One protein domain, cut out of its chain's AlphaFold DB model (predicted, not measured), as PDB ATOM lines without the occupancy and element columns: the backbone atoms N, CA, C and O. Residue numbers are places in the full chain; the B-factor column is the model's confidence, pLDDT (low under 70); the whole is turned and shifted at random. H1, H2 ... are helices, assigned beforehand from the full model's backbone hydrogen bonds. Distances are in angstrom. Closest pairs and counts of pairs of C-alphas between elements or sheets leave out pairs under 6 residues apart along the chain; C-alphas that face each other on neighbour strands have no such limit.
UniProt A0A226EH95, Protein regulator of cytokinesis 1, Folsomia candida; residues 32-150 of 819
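This is residues 32 to 150 of the 819 residues of the protein "Protein regulator of cytokinesis 1" of Folsomia candida (UniProt A0A226EH95). Two long helices, H1 and H3, run the same way and overlap over only part of their lengths, with the short helix H2 running back between them in the chain and covering one side of the overlap. The first part of H1, residues 32 to 58, sticks out as a free arm at one end, while at the other end H3 runs on past the end of H1 and the tail, residues 139 to 150, folds back from its end toward residue 79. The printed part has 119 residues with three named helices, in the order H1, H2, H3, and no named strand; its class is all helix. It is extended, with a radius of gyration of the C-alphas of 26.2 A and spans of 97 by 31 by 17 A.

H1, residues 32 to 79, H2, residues 85 to 94, and H3, residues 99 to 138, form an up and down bundle, a group of helices in which each runs against the one before it in the chain. H1 touches H2 with residues 70 to 77 alone, and the closest C-alphas are those of Leu 74 and Gly 87, 6.4 A apart. These two form a helical hairpin at a shallow tilt of 28 degrees, opposite ways. H2 and H3 form the next helical hairpin, at a shallow tilt of 26 degrees, opposite ways. They touch through residues 101 to 106 of H3 alone, and their closest C-alphas, those of Ser 94 and Gln 102, are 5.4 A apart. H1 and H3 touch, residues 62 to 79 with residues 99 to 117 alone. Their closest C-alphas are those of Leu 66 and Glu 103, 5.5 A apart. They run the same way at a tilt of 36 degrees, only just steep. Every O i to N i+4 pair is within hydrogen-bond range in H1 and H2; in H3 34 of 36 are.

H1 begins at C-alpha 32 at (139.368, 165.655, 109.735) and ends at C-alpha 79 at (183.376, 129.281, 149.011), 69.3 A from first to last C-alpha. H2 has 10 residues, from Ser 85 to Ser 94. H3 measures 57.6 A from C-alpha 99 to C-alpha 138, the latter at (198.241, 131.713, 178.998). Residues 139 to 150 hold no named element, and C-alpha 150 is at (185.187, 131.250, 154.586).

The two C-alphas farthest apart are those of Ser 32 and Met 138, 97.0 A. Without residues 32 to 58, which stand free, the body has 92 residues and spans 61 by 21 by 17 A. The printed part has no cut, and the links H1 to H2 and H2 to H3 are tight, with 5 and 4 residues between the helices. The mean pLDDT of the printed part is 86.4, that of H2 is 75, and no printed residue is under 70.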
ATOM      1  N   SER A  32     139.518 165.557 108.277       76.31
ATOM      2  CA  SER A  32     139.368 165.655 109.735       76.31
ATOM      3  C   SER A  32     138.969 164.317 110.363       76.31
ATOM      4  O   SER A  32     139.560 163.913 111.368       76.31
ATOM      5  N   ILE A  33     138.052 163.570 109.736       77.44
ATOM      6  CA  ILE A  33     137.709 162.200 110.153       77.44
ATOM      7  C   ILE A  33     138.943 161.295 110.092       77.44
ATOM      8  O   ILE A  33     139.225 160.587 111.061       77.44
ATOM      9  N   GLN A  34     139.723 161.343 109.008       79.56
ATOM     10  CA  GLN A  34     140.926 160.518 108.896       79.56
ATOM     11  C   GLN A  34     141.988 160.906 109.935       79.56
ATOM     12  O   GLN A  34     142.543 160.021 110.580       79.56
ATOM     13  N   LYS A  35     142.211 162.204 110.191       82.19
ATOM     14  CA  LYS A  35     143.100 162.672 111.273       82.19
ATOM     15  C   LYS A  35     142.670 162.141 112.646       82.19
ATOM     16  O   LYS A  35     143.522 161.692 113.410       82.19
ATOM     17  N   ARG A  36     141.364 162.130 112.948       81.94
ATOM     18  CA  ARG A  36     140.817 161.559 114.194       81.94
ATOM     19  C   ARG A  36     141.030 160.043 114.271       81.94
ATOM     20  O   ARG A  36     141.500 159.564 115.298       81.94
ATOM     21  N   LYS A  37     140.786 159.297 113.186       81.75
ATOM     22  CA  LYS A  37     141.074 157.849 113.108       81.75
ATOM     23  C   LYS A  37     142.556 157.541 113.322       81.75
ATOM     24  O   LYS A  37     142.882 156.674 114.125       81.75
ATOM     25  N   THR A  38     143.451 158.275 112.662       84.06
ATOM     26  CA  THR A  38     144.903 158.128 112.841       84.06
ATOM     27  C   THR A  38     145.338 158.465 114.269       84.06
ATOM     28  O   THR A  38     146.209 157.782 114.794       84.06
ATOM     29  N   ALA A  39     144.715 159.447 114.931       84.62
ATOM     30  CA  ALA A  39     144.985 159.742 116.338       84.62
ATOM     31  C   ALA A  39     144.565 158.589 117.269       84.62
ATOM     32  O   ALA A  39     145.375 158.159 118.084       84.62
ATOM     33  N   VAL A  40     143.352 158.034 117.118       84.50
ATOM     34  CA  VAL A  40     142.914 156.879 117.929       84.50
ATOM     35  C   VAL A  40     143.807 155.664 117.670       84.50
ATOM     36  O   VAL A  40     144.307 155.078 118.623       84.50
ATOM     37  N   TYR A  41     144.094 155.340 116.402       85.31
ATOM     38  CA  TYR A  41     145.033 154.268 116.049       85.31
ATOM     39  C   TYR A  41     146.409 154.479 116.693       85.31
ATOM     40  O   TYR A  41     146.940 153.549 117.293       85.31
ATOM     41  N   LYS A  42     146.960 155.701 116.640       87.69
ATOM     42  CA  LYS A  42     148.247 156.025 117.269       87.69
ATOM     43  C   LYS A  42     148.201 155.838 118.788       87.69
ATOM     44  O   LYS A  42     149.146 155.285 119.331       87.69
ATOM     45  N   HIS A  43     147.132 156.249 119.470       86.75
ATOM     46  CA  HIS A  43     147.000 156.040 120.917       86.75
ATOM     47  C   HIS A  43     146.854 154.558 121.287       86.75
ATOM     48  O   HIS A  43     147.465 154.116 122.253       86.75
ATOM     49  N   THR A  44     146.116 153.762 120.506       85.12
ATOM     50  CA  THR A  44     146.036 152.303 120.709       85.12
ATOM     51  C   THR A  44     147.376 151.615 120.428       85.12
ATOM     52  O   THR A  44     147.782 150.739 121.185       85.12
ATOM     53  N   GLN A  45     148.091 152.030 119.378       88.38
ATOM     54  CA  GLN A  45     149.431 151.538 119.052       88.38
ATOM     55  C   GLN A  45     150.455 151.917 120.130       88.38
ATOM     56  O   GLN A  45     151.282 151.087 120.488       88.38
ATOM     57  N   GLN A  46     150.380 153.142 120.658       90.56
ATOM     58  CA  GLN A  46     151.219 153.620 121.753       90.56
ATOM     59  C   GLN A  46     150.968 152.809 123.027       90.56
ATOM     60  O   GLN A  46     151.920 152.260 123.559       90.56
ATOM     61  N   LEU A  47     149.708 152.631 123.445       89.31
ATOM     62  CA  LEU A  47     149.362 151.850 124.638       89.31
ATOM     63  C   LEU A  47     149.860 150.396 124.553       89.31
ATOM     64  O   LEU A  47     150.439 149.887 125.507       89.31
ATOM     65  N   PHE A  48     149.673 149.721 123.413       87.50
ATOM     66  CA  PHE A  48     150.223 148.372 123.236       87.50
ATOM     67  C   PHE A  48     151.755 148.362 123.120       87.50
ATOM     68  O   PHE A  48     152.365 147.368 123.497       87.50
ATOM     69  N   GLY A  49     152.374 149.438 122.629       90.69
ATOM     70  CA  GLY A  49     153.826 149.619 122.639       90.69
ATOM     71  C   GLY A  49     154.369 149.722 124.062       90.69
ATOM     72  O   GLY A  49     155.186 148.899 124.447       90.69
ATOM     73  N   GLU A  50     153.836 150.654 124.853       91.75
ATOM     74  CA  GLU A  50     154.178 150.878 126.266       91.75
ATOM     75  C   GLU A  50     153.982 149.596 127.095       91.75
ATOM     76  O   GLU A  50     154.885 149.188 127.819       91.75
ATOM     77  N   MET A  51     152.866 148.877 126.915       91.44
ATOM     78  CA  MET A  51     152.638 147.586 127.585       91.44
ATOM     79  C   MET A  51     153.625 146.482 127.162       91.44
ATOM     80  O   MET A  51     153.973 145.635 127.981       91.44
ATOM     81  N   LEU A  52     154.057 146.441 125.896       90.94
ATOM     82  CA  LEU A  52     155.039 145.455 125.421       90.94
ATOM     83  C   LEU A  52     156.472 145.818 125.831       90.94
ATOM     84  O   LEU A  52     157.278 144.917 126.056       90.94
ATOM     85  N   GLU A  53     156.777 147.109 125.943       91.44
ATOM     86  CA  GLU A  53     158.043 147.630 126.456       91.44
ATOM     87  C   GLU A  53     158.160 147.329 127.955       91.44
ATOM     88  O   GLU A  53     159.095 146.639 128.353       91.44
ATOM     89  N   GLU A  54     157.149 147.674 128.760       91.25
ATOM     90  CA  GLU A  54     157.073 147.336 130.187       91.25
ATOM     91  C   GLU A  54     157.248 145.830 130.470       91.25
ATOM     92  O   GLU A  54     158.027 145.440 131.341       91.25
ATOM     93  N   GLU A  55     156.509 144.957 129.776       90.75
ATOM     94  CA  GLU A  55     156.613 143.504 129.988       90.75
ATOM     95  C   GLU A  55     157.924 142.925 129.422       90.75
ATOM     96  O   GLU A  55     158.451 141.947 129.960       90.75
ATOM     97  N   GLY A  56     158.503 143.551 128.393       88.94
ATOM     98  CA  GLY A  56     159.837 143.231 127.879       88.94
ATOM     99  C   GLY A  56     160.958 143.611 128.853       88.94
ATOM    100  O   GLY A  56     161.883 142.822 129.068       88.94
ATOM    101  N   GLU A  57     160.855 144.775 129.497       90.69
ATOM    102  CA  GLU A  57     161.764 145.209 130.561       90.69
ATOM    103  C   GLU A  57     161.677 144.280 131.773       90.69
ATOM    104  O   GLU A  57     162.710 143.768 132.207       90.69
ATOM    105  N   LYS A  58     160.465 143.972 132.258       87.50
ATOM    106  CA  LYS A  58     160.235 143.013 133.359       87.50
ATOM    107  C   LYS A  58     160.824 141.634 133.036       87.50
ATOM    108  O   LYS A  58     161.487 141.033 133.880       87.50
ATOM    109  N   LEU A  59     160.658 141.143 131.803       88.00
ATOM    110  CA  LEU A  59     161.261 139.882 131.355       88.00
ATOM    111  C   LEU A  59     162.798 139.942 131.361       88.00
ATOM    112  O   LEU A  59     163.439 139.002 131.837       88.00
ATOM    113  N   SER A  60     163.393 141.044 130.895       87.44
ATOM    114  CA  SER A  60     164.848 141.254 130.941       87.44
ATOM    115  C   SER A  60     165.376 141.374 132.377       87.44
ATOM    116  O   SER A  60     166.455 140.868 132.683       87.44
ATOM    117  N   GLU A  61     164.625 142.016 133.273       89.25
ATOM    118  CA  GLU A  61     164.965 142.150 134.690       89.25
ATOM    119  C   GLU A  61     164.960 140.784 135.393       89.25
ATOM    120  O   GLU A  61     165.935 140.435 136.059       89.25
ATOM    121  N   CYS A  62     163.920 139.970 135.187       86.88
ATOM    122  CA  CYS A  62     163.840 138.607 135.723       86.88
ATOM    123  C   CYS A  62     164.958 137.699 135.184       86.88
ATOM    124  O   CYS A  62     165.529 136.917 135.940       86.88
ATOM    125  N   GLN A  63     165.329 137.825 133.904       87.75
ATOM    126  CA  GLN A  63     166.481 137.105 133.343       87.75
ATOM    127  C   GLN A  63     167.799 137.505 134.026       87.75
ATOM    128  O   GLN A  63     168.559 136.626 134.430       87.75
ATOM    129  N   LYS A  64     168.043 138.807 134.233       90.25
ATOM    130  CA  LYS A  64     169.239 139.312 134.935       90.25
ATOM    131  C   LYS A  64     169.285 138.872 136.402       90.25
ATOM    132  O   LYS A  64     170.338 138.456 136.873       90.25
ATOM    133  N   LYS A  65     168.156 138.908 137.123       89.81
ATOM    134  CA  LYS A  65     168.049 138.386 138.503       89.81
ATOM    135  C   LYS A  65     168.423 136.908 138.572       89.81
ATOM    136  O   LYS A  65     169.222 136.514 139.417       89.81
ATOM    137  N   LEU A  66     167.888 136.109 137.653       88.56
ATOM    138  CA  LEU A  66     168.138 134.674 137.559       88.56
ATOM    139  C   LEU A  66     169.598 134.346 137.204       88.56
ATOM    140  O   LEU A  66     170.143 133.370 137.720       88.56
ATOM    141  N   GLU A  67     170.240 135.154 136.359       88.69
ATOM    142  CA  GLU A  67     171.666 135.030 136.039       88.69
ATOM    143  C   GLU A  67     172.548 135.396 137.244       88.69
ATOM    144  O   GLU A  67     173.368 134.577 137.658       88.69
ATOM    145  N   ASN A  68     172.283 136.530 137.904       90.94
ATOM    146  CA  ASN A  68     172.974 136.943 139.132       90.94
ATOM    147  C   ASN A  68     172.852 135.893 140.257       90.94
ATOM    148  O   ASN A  68     173.840 135.566 140.912       90.94
ATOM    149  N   LEU A  69     171.655 135.331 140.475       89.38
ATOM    150  CA  LEU A  69     171.429 134.254 141.450       89.38
ATOM    151  C   LEU A  69     172.207 132.979 141.090       89.38
ATOM    152  O   LEU A  69     172.689 132.278 141.978       89.38
ATOM    153  N   TYR A  70     172.346 132.669 139.799       87.62
ATOM    154  CA  TYR A  70     173.126 131.520 139.343       87.62
ATOM    155  C   TYR A  70     174.635 131.721 139.568       87.62
ATOM    156  O   TYR A  70     175.307 130.800 140.035       87.62
ATOM    157  N   GLU A  71     175.162 132.921 139.306       89.00
ATOM    158  CA  GLU A  71     176.550 133.272 139.638       89.00
ATOM    159  C   GLU A  71     176.804 133.241 141.153       89.00
ATOM    160  O   GLU A  71     177.812 132.681 141.594       89.00
ATOM    161  N   GLU A  72     175.867 133.743 141.968       91.56
ATOM    162  CA  GLU A  72     175.960 133.665 143.430       91.56
ATOM    163  C   GLU A  72     176.002 132.208 143.917       91.56
ATOM    164  O   GLU A  72     176.845 131.868 144.745       91.56
ATOM    165  N   ILE A  73     175.161 131.317 143.373       88.69
ATOM    166  CA  ILE A  73     175.189 129.881 143.700       88.69
ATOM    167  C   ILE A  73     176.555 129.267 143.371       88.69
ATOM    168  O   ILE A  73     177.099 128.528 144.194       88.69
ATOM    169  N   LEU A  74     177.139 129.575 142.209       87.75
ATOM    170  CA  LEU A  74     178.464 129.064 141.835       87.75
ATOM    171  C   LEU A  74     179.568 129.582 142.769       87.75
ATOM    172  O   LEU A  74     180.423 128.799 143.193       87.75
ATOM    173  N   GLN A  75     179.534 130.862 143.148       87.75
ATOM    174  CA  GLN A  75     180.495 131.424 144.102       87.75
ATOM    175  C   GLN A  75     180.295 130.859 145.519       87.75
ATOM    176  O   GLN A  75     181.276 130.547 146.187       87.75
ATOM    177  N   LEU A  76     179.057 130.639 145.971       87.81
ATOM    178  CA  LEU A  76     178.772 130.013 147.267       87.81
ATOM    179  C   LEU A  76     179.196 128.535 147.314       87.81
ATOM    180  O   LEU A  76     179.697 128.085 148.345       87.81
ATOM    181  N   LEU A  77     179.046 127.782 146.218       87.56
ATOM    182  CA  LEU A  77     179.566 126.412 146.109       87.56
ATOM    183  C   LEU A  77     181.102 126.394 146.164       87.56
ATOM    184  O   LEU A  77     181.671 125.564 146.877       87.56
ATOM    185  N   LYS A  78     181.767 127.343 145.490       85.62
ATOM    186  CA  LYS A  78     183.225 127.540 145.557       85.62
ATOM    187  C   LYS A  78     183.687 127.872 146.982       85.62
ATOM    188  O   LYS A  78     184.550 127.170 147.503       85.62
ATOM    189  N   ASP A  79     183.081 128.872 147.627       84.31
ATOM    190  CA  ASP A  79     183.376 129.281 149.011       84.31
ATOM    191  C   ASP A  79     183.209 128.126 150.014       84.31
ATOM    192  O   ASP A  79     183.986 127.977 150.958       84.31
ATOM    193  N   LEU A  80     182.175 127.299 149.836       85.31
ATOM    194  CA  LEU A  80     181.887 126.170 150.722       85.31
ATOM    195  C   LEU A  80     182.732 124.920 150.430       85.31
ATOM    196  O   LEU A  80     182.633 123.958 151.202       85.31
ATOM    197  N   THR A  81     183.541 124.948 149.365       83.25
ATOM    198  CA  THR A  81     184.259 123.811 148.762       83.25
ATOM    199  C   THR A  81     183.335 122.620 148.485       83.25
ATOM    200  O   THR A  81     183.600 121.496 148.912       83.25
ATOM    201  N   MET A  82     182.216 122.886 147.807       79.81
ATOM    202  CA  MET A  82     181.213 121.904 147.381       79.81
ATOM    203  C   MET A  82     181.232 121.704 145.859       79.81
ATOM    204  O   MET A  82     181.713 122.554 145.117       79.81
ATOM    205  N   ASP A  83     180.689 120.575 145.396       80.94
ATOM    206  CA  ASP A  83     180.658 120.205 143.977       80.94
ATOM    207  C   ASP A  83     179.841 121.213 143.127       80.94
ATOM    208  O   ASP A  83     178.630 121.353 143.349       80.94
ATOM    209  N   PRO A  84     180.451 121.885 142.125       77.94
ATOM    210  CA  PRO A  84     179.744 122.771 141.194       77.94
ATOM    211  C   PRO A  84     178.599 122.091 140.431       77.94
ATOM    212  O   PRO A  84     177.663 122.771 139.999       77.94
ATOM    213  N   SER A  85     178.629 120.759 140.300       75.62
ATOM    214  CA  SER A  85     177.574 119.960 139.664       75.62
ATOM    215  C   SER A  85     176.202 120.195 140.297       75.62
ATOM    216  O   SER A  85     175.199 120.140 139.593       75.62
ATOM    217  N   ILE A  86     176.134 120.565 141.584       75.44
ATOM    218  CA  ILE A  86     174.883 120.923 142.275       75.44
ATOM    219  C   ILE A  86     174.192 122.118 141.592       75.44
ATOM    220  O   ILE A  86     172.979 122.096 141.376       75.44
ATOM    221  N   GLY A  87     174.956 123.147 141.201       74.94
ATOM    222  CA  GLY A  87     174.433 124.308 140.474       74.94
ATOM    223  C   GLY A  87     174.045 123.966 139.032       74.94
ATOM    224  O   GLY A  87     172.982 124.370 138.556       74.94
ATOM    225  N   VAL A  88     174.862 123.158 138.351       76.00
ATOM    226  CA  VAL A  88     174.592 122.705 136.974       76.00
ATOM    227  C   VAL A  88     173.326 121.841 136.913       76.00
ATOM    228  O   VAL A  88     172.468 122.058 136.056       76.00
ATOM    229  N   GLU A  89     173.150 120.914 137.857       73.19
ATOM    230  CA  GLU A  89     171.932 120.116 137.994       73.19
ATOM    231  C   GLU A  89     170.708 120.976 138.302       73.19
ATOM    232  O   GLU A  89     169.642 120.719 137.742       73.19
ATOM    233  N   ALA A  90     170.830 121.996 139.157       73.06
ATOM    234  CA  ALA A  90     169.729 122.914 139.441       73.06
ATOM    235  C   ALA A  90     169.251 123.626 138.164       73.06
ATOM    236  O   ALA A  90     168.046 123.677 137.915       73.06
ATOM    237  N   LYS A  91     170.185 124.090 137.323       76.69
ATOM    238  CA  LYS A  91     169.911 124.727 136.022       76.69
ATOM    239  C   LYS A  91     169.316 123.751 134.999       76.69
ATOM    240  O   LYS A  91     168.363 124.093 134.304       76.69
ATOM    241  N   ALA A  92     169.791 122.506 134.958       74.56
ATOM    242  CA  ALA A  92     169.212 121.462 134.108       74.56
ATOM    243  C   ALA A  92     167.782 121.068 134.544       74.56
ATOM    244  O   ALA A  92     166.891 120.920 133.710       74.56
ATOM    245  N   LYS A  93     167.539 120.942 135.856       73.62
ATOM    246  CA  LYS A  93     166.236 120.582 136.451       73.62
ATOM    247  C   LYS A  93     165.225 121.740 136.451       73.62
ATOM    248  O   LYS A  93     164.032 121.503 136.652       73.62
ATOM    249  N   SER A  94     165.672 122.981 136.247       73.94
ATOM    250  CA  SER A  94     164.817 124.173 136.172       73.94
ATOM    251  C   SER A  94     164.464 124.584 134.734       73.94
ATOM    252  O   SER A  94     163.420 125.203 134.537       73.94
ATOM    253  N   HIS A  95     165.249 124.178 133.726       73.38
ATOM    254  CA  HIS A  95     165.121 124.591 132.318       73.38
ATOM    255  C   HIS A  95     163.695 124.509 131.728       73.38
ATOM    256  O   HIS A  95     163.307 125.355 130.930       73.38
ATOM    257  N   ASN A  96     162.888 123.524 132.142       74.75
ATOM    258  CA  ASN A  96     161.521 123.316 131.636       74.75
ATOM    259  C   ASN A  96     160.421 124.021 132.465       74.75
ATOM    260  O   ASN A  96     159.241 123.720 132.292       74.75
ATOM    261  N   LYS A  97     160.793 124.917 133.386       80.50
ATOM    262  CA  LYS A  97     159.888 125.720 134.230       80.50
ATOM    263  C   LYS A  97     159.826 127.176 133.754       80.50
ATOM    264  O   LYS A  97     160.699 127.620 133.011       80.50
ATOM    265  N   THR A  98     158.833 127.939 134.207       86.38
ATOM    266  CA  THR A  98     158.753 129.386 133.929       86.38
ATOM    267  C   THR A  98     159.846 130.166 134.675       86.38
ATOM    268  O   THR A  98     160.312 129.725 135.722       86.38
ATOM    269  N   LEU A  99     160.238 131.349 134.178       84.19
ATOM    270  CA  LEU A  99     161.288 132.189 134.791       84.19
ATOM    271  C   LEU A  99     161.070 132.411 136.301       84.19
ATOM    272  O   LEU A  99     161.995 132.230 137.083       84.19
ATOM    273  N   LEU A 100     159.832 132.700 136.719       84.62
ATOM    274  CA  LEU A 100     159.461 132.946 138.122       84.62
ATOM    275  C   LEU A 100     159.502 131.676 139.006       84.62
ATOM    276  O   LEU A 100     159.540 131.756 140.232       84.62
ATOM    277  N   GLU A 101     159.462 130.485 138.407       85.19
ATOM    278  CA  GLU A 101     159.672 129.206 139.100       85.19
ATOM    279  C   GLU A 101     161.152 128.805 139.123       85.19
ATOM    280  O   GLU A 101     161.592 128.148 140.066       85.19
ATOM    281  N   GLN A 102     161.923 129.188 138.100       84.88
ATOM    282  CA  GLN A 102     163.377 129.024 138.069       84.88
ATOM    283  C   GLN A 102     164.048 129.931 139.111       84.88
ATOM    284  O   GLN A 102     164.868 129.446 139.889       84.88
ATOM    285  N   GLU A 103     163.632 131.200 139.187       87.38
ATOM    286  CA  GLU A 103     164.053 132.189 140.190       87.38
ATOM    287  C   GLU A 103     163.869 131.634 141.606       87.38
ATOM    288  O   GLU A 103     164.853 131.441 142.312       87.38
ATOM    289  N   LYS A 104     162.652 131.208 141.971       87.31
ATOM    290  CA  LYS A 104     162.365 130.590 143.280       87.31
ATOM    291  C   LYS A 104     163.201 129.343 143.568       87.31
ATOM    292  O   LYS A 104     163.545 129.087 144.720       87.31
ATOM    293  N   VAL A 105     163.521 128.524 142.564       86.88
ATOM    294  CA  VAL A 105     164.406 127.359 142.756       86.88
ATOM    295  C   VAL A 105     165.831 127.812 143.078       86.88
ATOM    296  O   VAL A 105     166.451 127.234 143.969       86.88
ATOM    297  N   TYR A 106     166.339 128.847 142.410       88.50
ATOM    298  CA  TYR A 106     167.662 129.400 142.702       88.50
ATOM    299  C   TYR A 106     167.691 130.157 144.033       88.50
ATOM    300  O   TYR A 106     168.629 129.957 144.795       88.50
ATOM    301  N   GLU A 107     166.664 130.939 144.375       89.25
ATOM    302  CA  GLU A 107     166.561 131.612 145.677       89.25
ATOM    303  C   GLU A 107     166.647 130.617 146.837       89.25
ATOM    304  O   GLU A 107     167.479 130.803 147.721       89.25
ATOM    305  N   ASN A 108     165.872 129.524 146.805       88.31
ATOM    306  CA  ASN A 108     165.920 128.484 147.842       88.31
ATOM    307  C   ASN A 108     167.320 127.849 147.965       88.31
ATOM    308  O   ASN A 108     167.826 127.655 149.071       88.31
ATOM    309  N   ILE A 109     167.975 127.546 146.836       87.69
ATOM    310  CA  ILE A 109     169.322 126.948 146.821       87.69
ATOM    311  C   ILE A 109     170.369 127.944 147.334       87.69
ATOM    312  O   ILE A 109     171.224 127.574 148.142       87.69
ATOM    313  N   ALA A 110     170.293 129.208 146.913       88.38
ATOM    314  CA  ALA A 110     171.150 130.276 147.407       88.38
ATOM    315  C   ALA A 110     170.936 130.492 148.912       88.38
ATOM    316  O   ALA A 110     171.910 130.577 149.649       88.38
ATOM    317  N   GLU A 111     169.695 130.499 149.403       91.88
ATOM    318  CA  GLU A 111     169.383 130.634 150.829       91.88
ATOM    319  C   GLU A 111     169.964 129.481 151.661       91.88
ATOM    320  O   GLU A 111     170.588 129.726 152.692       91.88
ATOM    321  N   ASP A 112     169.861 128.234 151.199       89.44
ATOM    322  CA  ASP A 112     170.445 127.081 151.895       89.44
ATOM    323  C   ASP A 112     171.981 127.062 151.865       89.44
ATOM    324  O   ASP A 112     172.618 126.627 152.831       89.44
ATOM    325  N   LEU A 113     172.605 127.579 150.804       89.19
ATOM    326  CA  LEU A 113     174.055 127.785 150.758       89.19
ATOM    327  C   LEU A 113     174.488 128.966 151.650       89.19
ATOM    328  O   LEU A 113     175.460 128.833 152.396       89.19
ATOM    329  N   ARG A 114     173.735 130.076 151.678       91.06
ATOM    330  CA  ARG A 114     173.931 131.206 152.611       91.06
ATOM    331  C   ARG A 114     173.822 130.740 154.070       91.06
ATOM    332  O   ARG A 114     174.686 131.093 154.870       91.06
ATOM    333  N   LYS A 115     172.844 129.888 154.413       92.19
ATOM    334  CA  LYS A 115     172.715 129.259 155.746       92.19
ATOM    335  C   LYS A 115     173.951 128.432 156.099       92.19
ATOM    336  O   LYS A 115     174.521 128.624 157.168       92.19
ATOM    337  N   LYS A 116     174.421 127.556 155.200       88.88
ATOM    338  CA  LYS A 116     175.645 126.753 155.416       88.88
ATOM    339  C   LYS A 116     176.890 127.631 155.605       88.88
ATOM    340  O   LYS A 116     177.688 127.365 156.502       88.88
ATOM    341  N   LYS A 117     177.019 128.705 154.817       90.38
ATOM    342  CA  LYS A 117     178.075 129.726 154.938       90.38
ATOM    343  C   LYS A 117     178.035 130.429 156.297       90.38
ATOM    344  O   LYS A 117     179.068 130.510 156.961       90.38
ATOM    345  N   ALA A 118     176.854 130.863 156.736       90.38
ATOM    346  CA  ALA A 118     176.655 131.478 158.045       90.38
ATOM    347  C   ALA A 118     177.011 130.516 159.191       90.38
ATOM    348  O   ALA A 118     177.819 130.872 160.042       90.38
ATOM    349  N   ILE A 119     176.504 129.277 159.168       90.88
ATOM    350  CA  ILE A 119     176.762 128.262 160.204       90.88
ATOM    351  C   ILE A 119     178.259 127.926 160.307       90.88
ATOM    352  O   ILE A 119     178.792 127.857 161.416       90.88
ATOM    353  N   ARG A 120     178.973 127.749 159.182       89.94
ATOM    354  CA  ARG A 120     180.422 127.464 159.219       89.94
ATOM    355  C   ARG A 120     181.225 128.661 159.748       89.94
ATOM    356  O   ARG A 120     182.154 128.457 160.528       89.94
ATOM    357  N   MET A 121     180.851 129.889 159.381       91.62
ATOM    358  CA  MET A 121     181.491 131.108 159.895       91.62
ATOM    359  C   MET A 121     181.208 131.322 161.393       91.62
ATOM    360  O   MET A 121     182.120 131.624 162.155       91.62
ATOM    361  N   GLU A 122     179.973 131.098 161.846       92.81
ATOM    362  CA  GLU A 122     179.598 131.164 163.264       92.81
ATOM    363  C   GLU A 122     180.357 130.115 164.091       92.81
ATOM    364  O   GLU A 122     180.879 130.431 165.164       92.81
ATOM    365  N   LYS A 123     180.480 128.884 163.573       91.50
ATOM    366  CA  LYS A 123     181.291 127.822 164.185       91.50
ATOM    367  C   LYS A 123     182.763 128.235 164.281       91.50
ATOM    368  O   LYS A 123     183.359 128.068 165.342       91.50
ATOM    369  N   TYR A 124     183.338 128.795 163.213       92.81
ATOM    370  CA  TYR A 124     184.713 129.301 163.234       92.81
ATOM    371  C   TYR A 124     184.902 130.389 164.293       92.81
ATOM    372  O   TYR A 124     185.786 130.241 165.132       92.81
ATOM    373  N   ASN A 125     184.055 131.424 164.302       92.00
ATOM    374  CA  ASN A 125     184.150 132.532 165.255       92.00
ATOM    375  C   ASN A 125     184.093 132.018 166.701       92.00
ATOM    376  O   ASN A 125     185.018 132.258 167.467       92.00
ATOM    377  N   LYS A 126     183.098 131.188 167.048       93.31
ATOM    378  CA  LYS A 126     182.963 130.612 168.401       93.31
ATOM    379  C   LYS A 126     184.204 129.848 168.874       93.31
ATOM    380  O   LYS A 126     184.551 129.930 170.049       93.31
ATOM    381  N   VAL A 127     184.864 129.101 167.987       93.06
ATOM    382  CA  VAL A 127     186.089 128.351 168.318       93.06
ATOM    383  C   VAL A 127     187.301 129.292 168.368       93.06
ATOM    384  O   VAL A 127     188.115 129.190 169.283       93.06
ATOM    385  N   ASN A 128     187.406 130.240 167.431       93.44
ATOM    386  CA  ASN A 128     188.455 131.258 167.374       93.44
ATOM    387  C   ASN A 128     188.470 132.138 168.628       93.44
ATOM    388  O   ASN A 128     189.527 132.324 169.221       93.44
ATOM    389  N   ASP A 129     187.314 132.627 169.066       93.12
ATOM    390  CA  ASP A 129     187.200 133.541 170.203       93.12
ATOM    391  C   ASP A 129     187.619 132.849 171.512       93.12
ATOM    392  O   ASP A 129     188.301 133.445 172.348       93.12
ATOM    393  N   GLN A 130     187.324 131.549 171.654       93.50
ATOM    394  CA  GLN A 130     187.842 130.732 172.757       93.50
ATOM    395  C   GLN A 130     189.354 130.475 172.647       93.50
ATOM    396  O   GLN A 130     190.042 130.488 173.669       93.50
ATOM    397  N   VAL A 131     189.901 130.272 171.439       92.44
ATOM    398  CA  VAL A 131     191.360 130.171 171.234       92.44
ATOM    399  C   VAL A 131     192.049 131.480 171.623       92.44
ATOM    400  O   VAL A 131     193.024 131.430 172.367       92.44
ATOM    401  N   VAL A 132     191.536 132.634 171.181       91.38
ATOM    402  CA  VAL A 132     192.064 133.968 171.517       91.38
ATOM    403  C   VAL A 132     192.088 134.173 173.030       91.38
ATOM    404  O   VAL A 132     193.150 134.459 173.574       91.38
ATOM    405  N   LEU A 133     190.961 133.948 173.712       91.25
ATOM    406  CA  LEU A 133     190.836 134.123 175.164       91.25
ATOM    407  C   LEU A 133     191.803 133.219 175.950       91.25
ATOM    408  O   LEU A 133     192.433 133.661 176.909       91.25
ATOM    409  N   ILE A 134     191.969 131.958 175.536       90.94
ATOM    410  CA  ILE A 134     192.888 131.031 176.212       90.94
ATOM    411  C   ILE A 134     194.357 131.380 175.920       90.94
ATOM    412  O   ILE A 134     195.187 131.279 176.824       90.94
ATOM    413  N   CYS A 135     194.689 131.832 174.706       91.25
ATOM    414  CA  CYS A 135     196.027 132.341 174.387       91.25
ATOM    415  C   CYS A 135     196.352 133.608 175.197       91.25
ATOM    416  O   CYS A 135     197.453 133.730 175.727       91.25
ATOM    417  N   GLU A 136     195.388 134.519 175.364       89.88
ATOM    418  CA  GLU A 136     195.557 135.744 176.151       89.88
ATOM    419  C   GLU A 136     195.839 135.446 177.634       89.88
ATOM    420  O   GLU A 136     196.819 135.971 178.174       89.88
ATOM    421  N   GLU A 137     195.053 134.554 178.256       87.88
ATOM    422  CA  GLU A 137     195.257 134.077 179.636       87.88
ATOM    423  C   GLU A 137     196.614 133.382 179.845       87.88
ATOM    424  O   GLU A 137     197.273 133.598 180.866       87.88
ATOM    425  N   MET A 138     197.008 132.508 178.911       90.25
ATOM    426  CA  MET A 138     198.241 131.713 178.998       90.25
ATOM    427  C   MET A 138     199.493 132.448 178.513       90.25
ATOM    428  O   MET A 138     200.588 131.900 178.646       90.25
ATOM    429  N   ASP A 139     199.332 133.663 177.986       90.81
ATOM    430  CA  ASP A 139     200.407 134.486 177.429       90.81
ATOM    431  C   ASP A 139     201.102 133.851 176.208       90.81
ATOM    432  O   ASP A 139     202.327 133.826 176.107       90.81
ATOM    433  N   GLU A 140     200.304 133.301 175.288       89.56
ATOM    434  CA  GLU A 140     200.773 132.651 174.058       89.56
ATOM    435  C   GLU A 140     200.356 133.403 172.787       89.56
ATOM    436  O   GLU A 140     199.338 134.099 172.745       89.56
ATOM    437  N   ASP A 141     201.131 133.220 171.714       88.19
ATOM    438  CA  ASP A 141     200.811 133.747 170.389       88.19
ATOM    439  C   ASP A 141     199.479 133.190 169.867       88.19
ATOM    440  O   ASP A 141     199.306 131.981 169.689       88.19
ATOM    441  N   ILE A 142     198.546 134.093 169.547       86.94
ATOM    442  CA  ILE A 142     197.232 133.746 168.991       86.94
ATOM    443  C   ILE A 142     197.410 132.935 167.700       86.94
ATOM    444  O   ILE A 142     197.878 133.454 166.679       86.94
ATOM    445  N   PHE A 143     196.968 131.676 167.726       84.12
ATOM    446  CA  PHE A 143     196.985 130.787 166.567       84.12
ATOM    447  C   PHE A 143     195.994 131.268 165.494       84.12
ATOM    448  O   PHE A 143     194.780 131.172 165.663       84.12
ATOM    449  N   LYS A 144     196.522 131.779 164.375       83.62
ATOM    450  CA  LYS A 144     195.747 132.358 163.266       83.62
ATOM    451  C   LYS A 144     195.659 131.394 162.087       83.62
ATOM    452  O   LYS A 144     196.672 130.844 161.654       83.62
ATOM    453  N   ILE A 145     194.462 131.252 161.521       86.06
ATOM    454  CA  ILE A 145     194.221 130.544 160.258       86.06
ATOM    455  C   ILE A 145     194.020 131.578 159.145       86.06
ATOM    456  O   ILE A 145     193.306 132.559 159.329       86.06
ATOM    457  N   SER A 146     194.640 131.350 157.986       85.50
ATOM    458  CA  SER A 146     194.392 132.131 156.770       85.50
ATOM    459  C   SER A 146     193.402 131.398 155.860       85.50
ATOM    460  O   SER A 146     193.526 130.190 155.644       85.50
ATOM    461  N   PHE A 147     192.415 132.128 155.349       83.62
ATOM    462  CA  PHE A 147     191.410 131.662 154.396       83.62
ATOM    463  C   PHE A 147     190.891 132.846 153.570       83.62
ATOM    464  O   PHE A 147     191.019 134.001 153.980       83.62
ATOM    465  N   GLU A 148     190.284 132.559 152.421       77.69
ATOM    466  CA  GLU A 148     189.625 133.542 151.562       77.69
ATOM    467  C   GLU A 148     188.106 133.312 151.638       77.69
ATOM    468  O   GLU A 148     187.627 132.206 151.393       77.69
ATOM    469  N   GLY A 149     187.336 134.326 152.044       78.50
ATOM    470  CA  GLY A 149     185.875 134.235 152.188       78.50
ATOM    471  C   GLY A 149     185.390 133.467 153.430       78.50
ATOM    472  O   GLY A 149     184.816 134.076 154.331       78.50
ATOM    473  N   ILE A 150     185.590 132.147 153.480       85.00
ATOM    474  CA  ILE A 150     185.187 131.250 154.586       85.00
ATOM    475  C   ILE A 150     186.340 130.274 154.872       85.00
ATOM    476  O   ILE A 150     186.971 129.811 153.921       85.00
TER     477      ILE A 150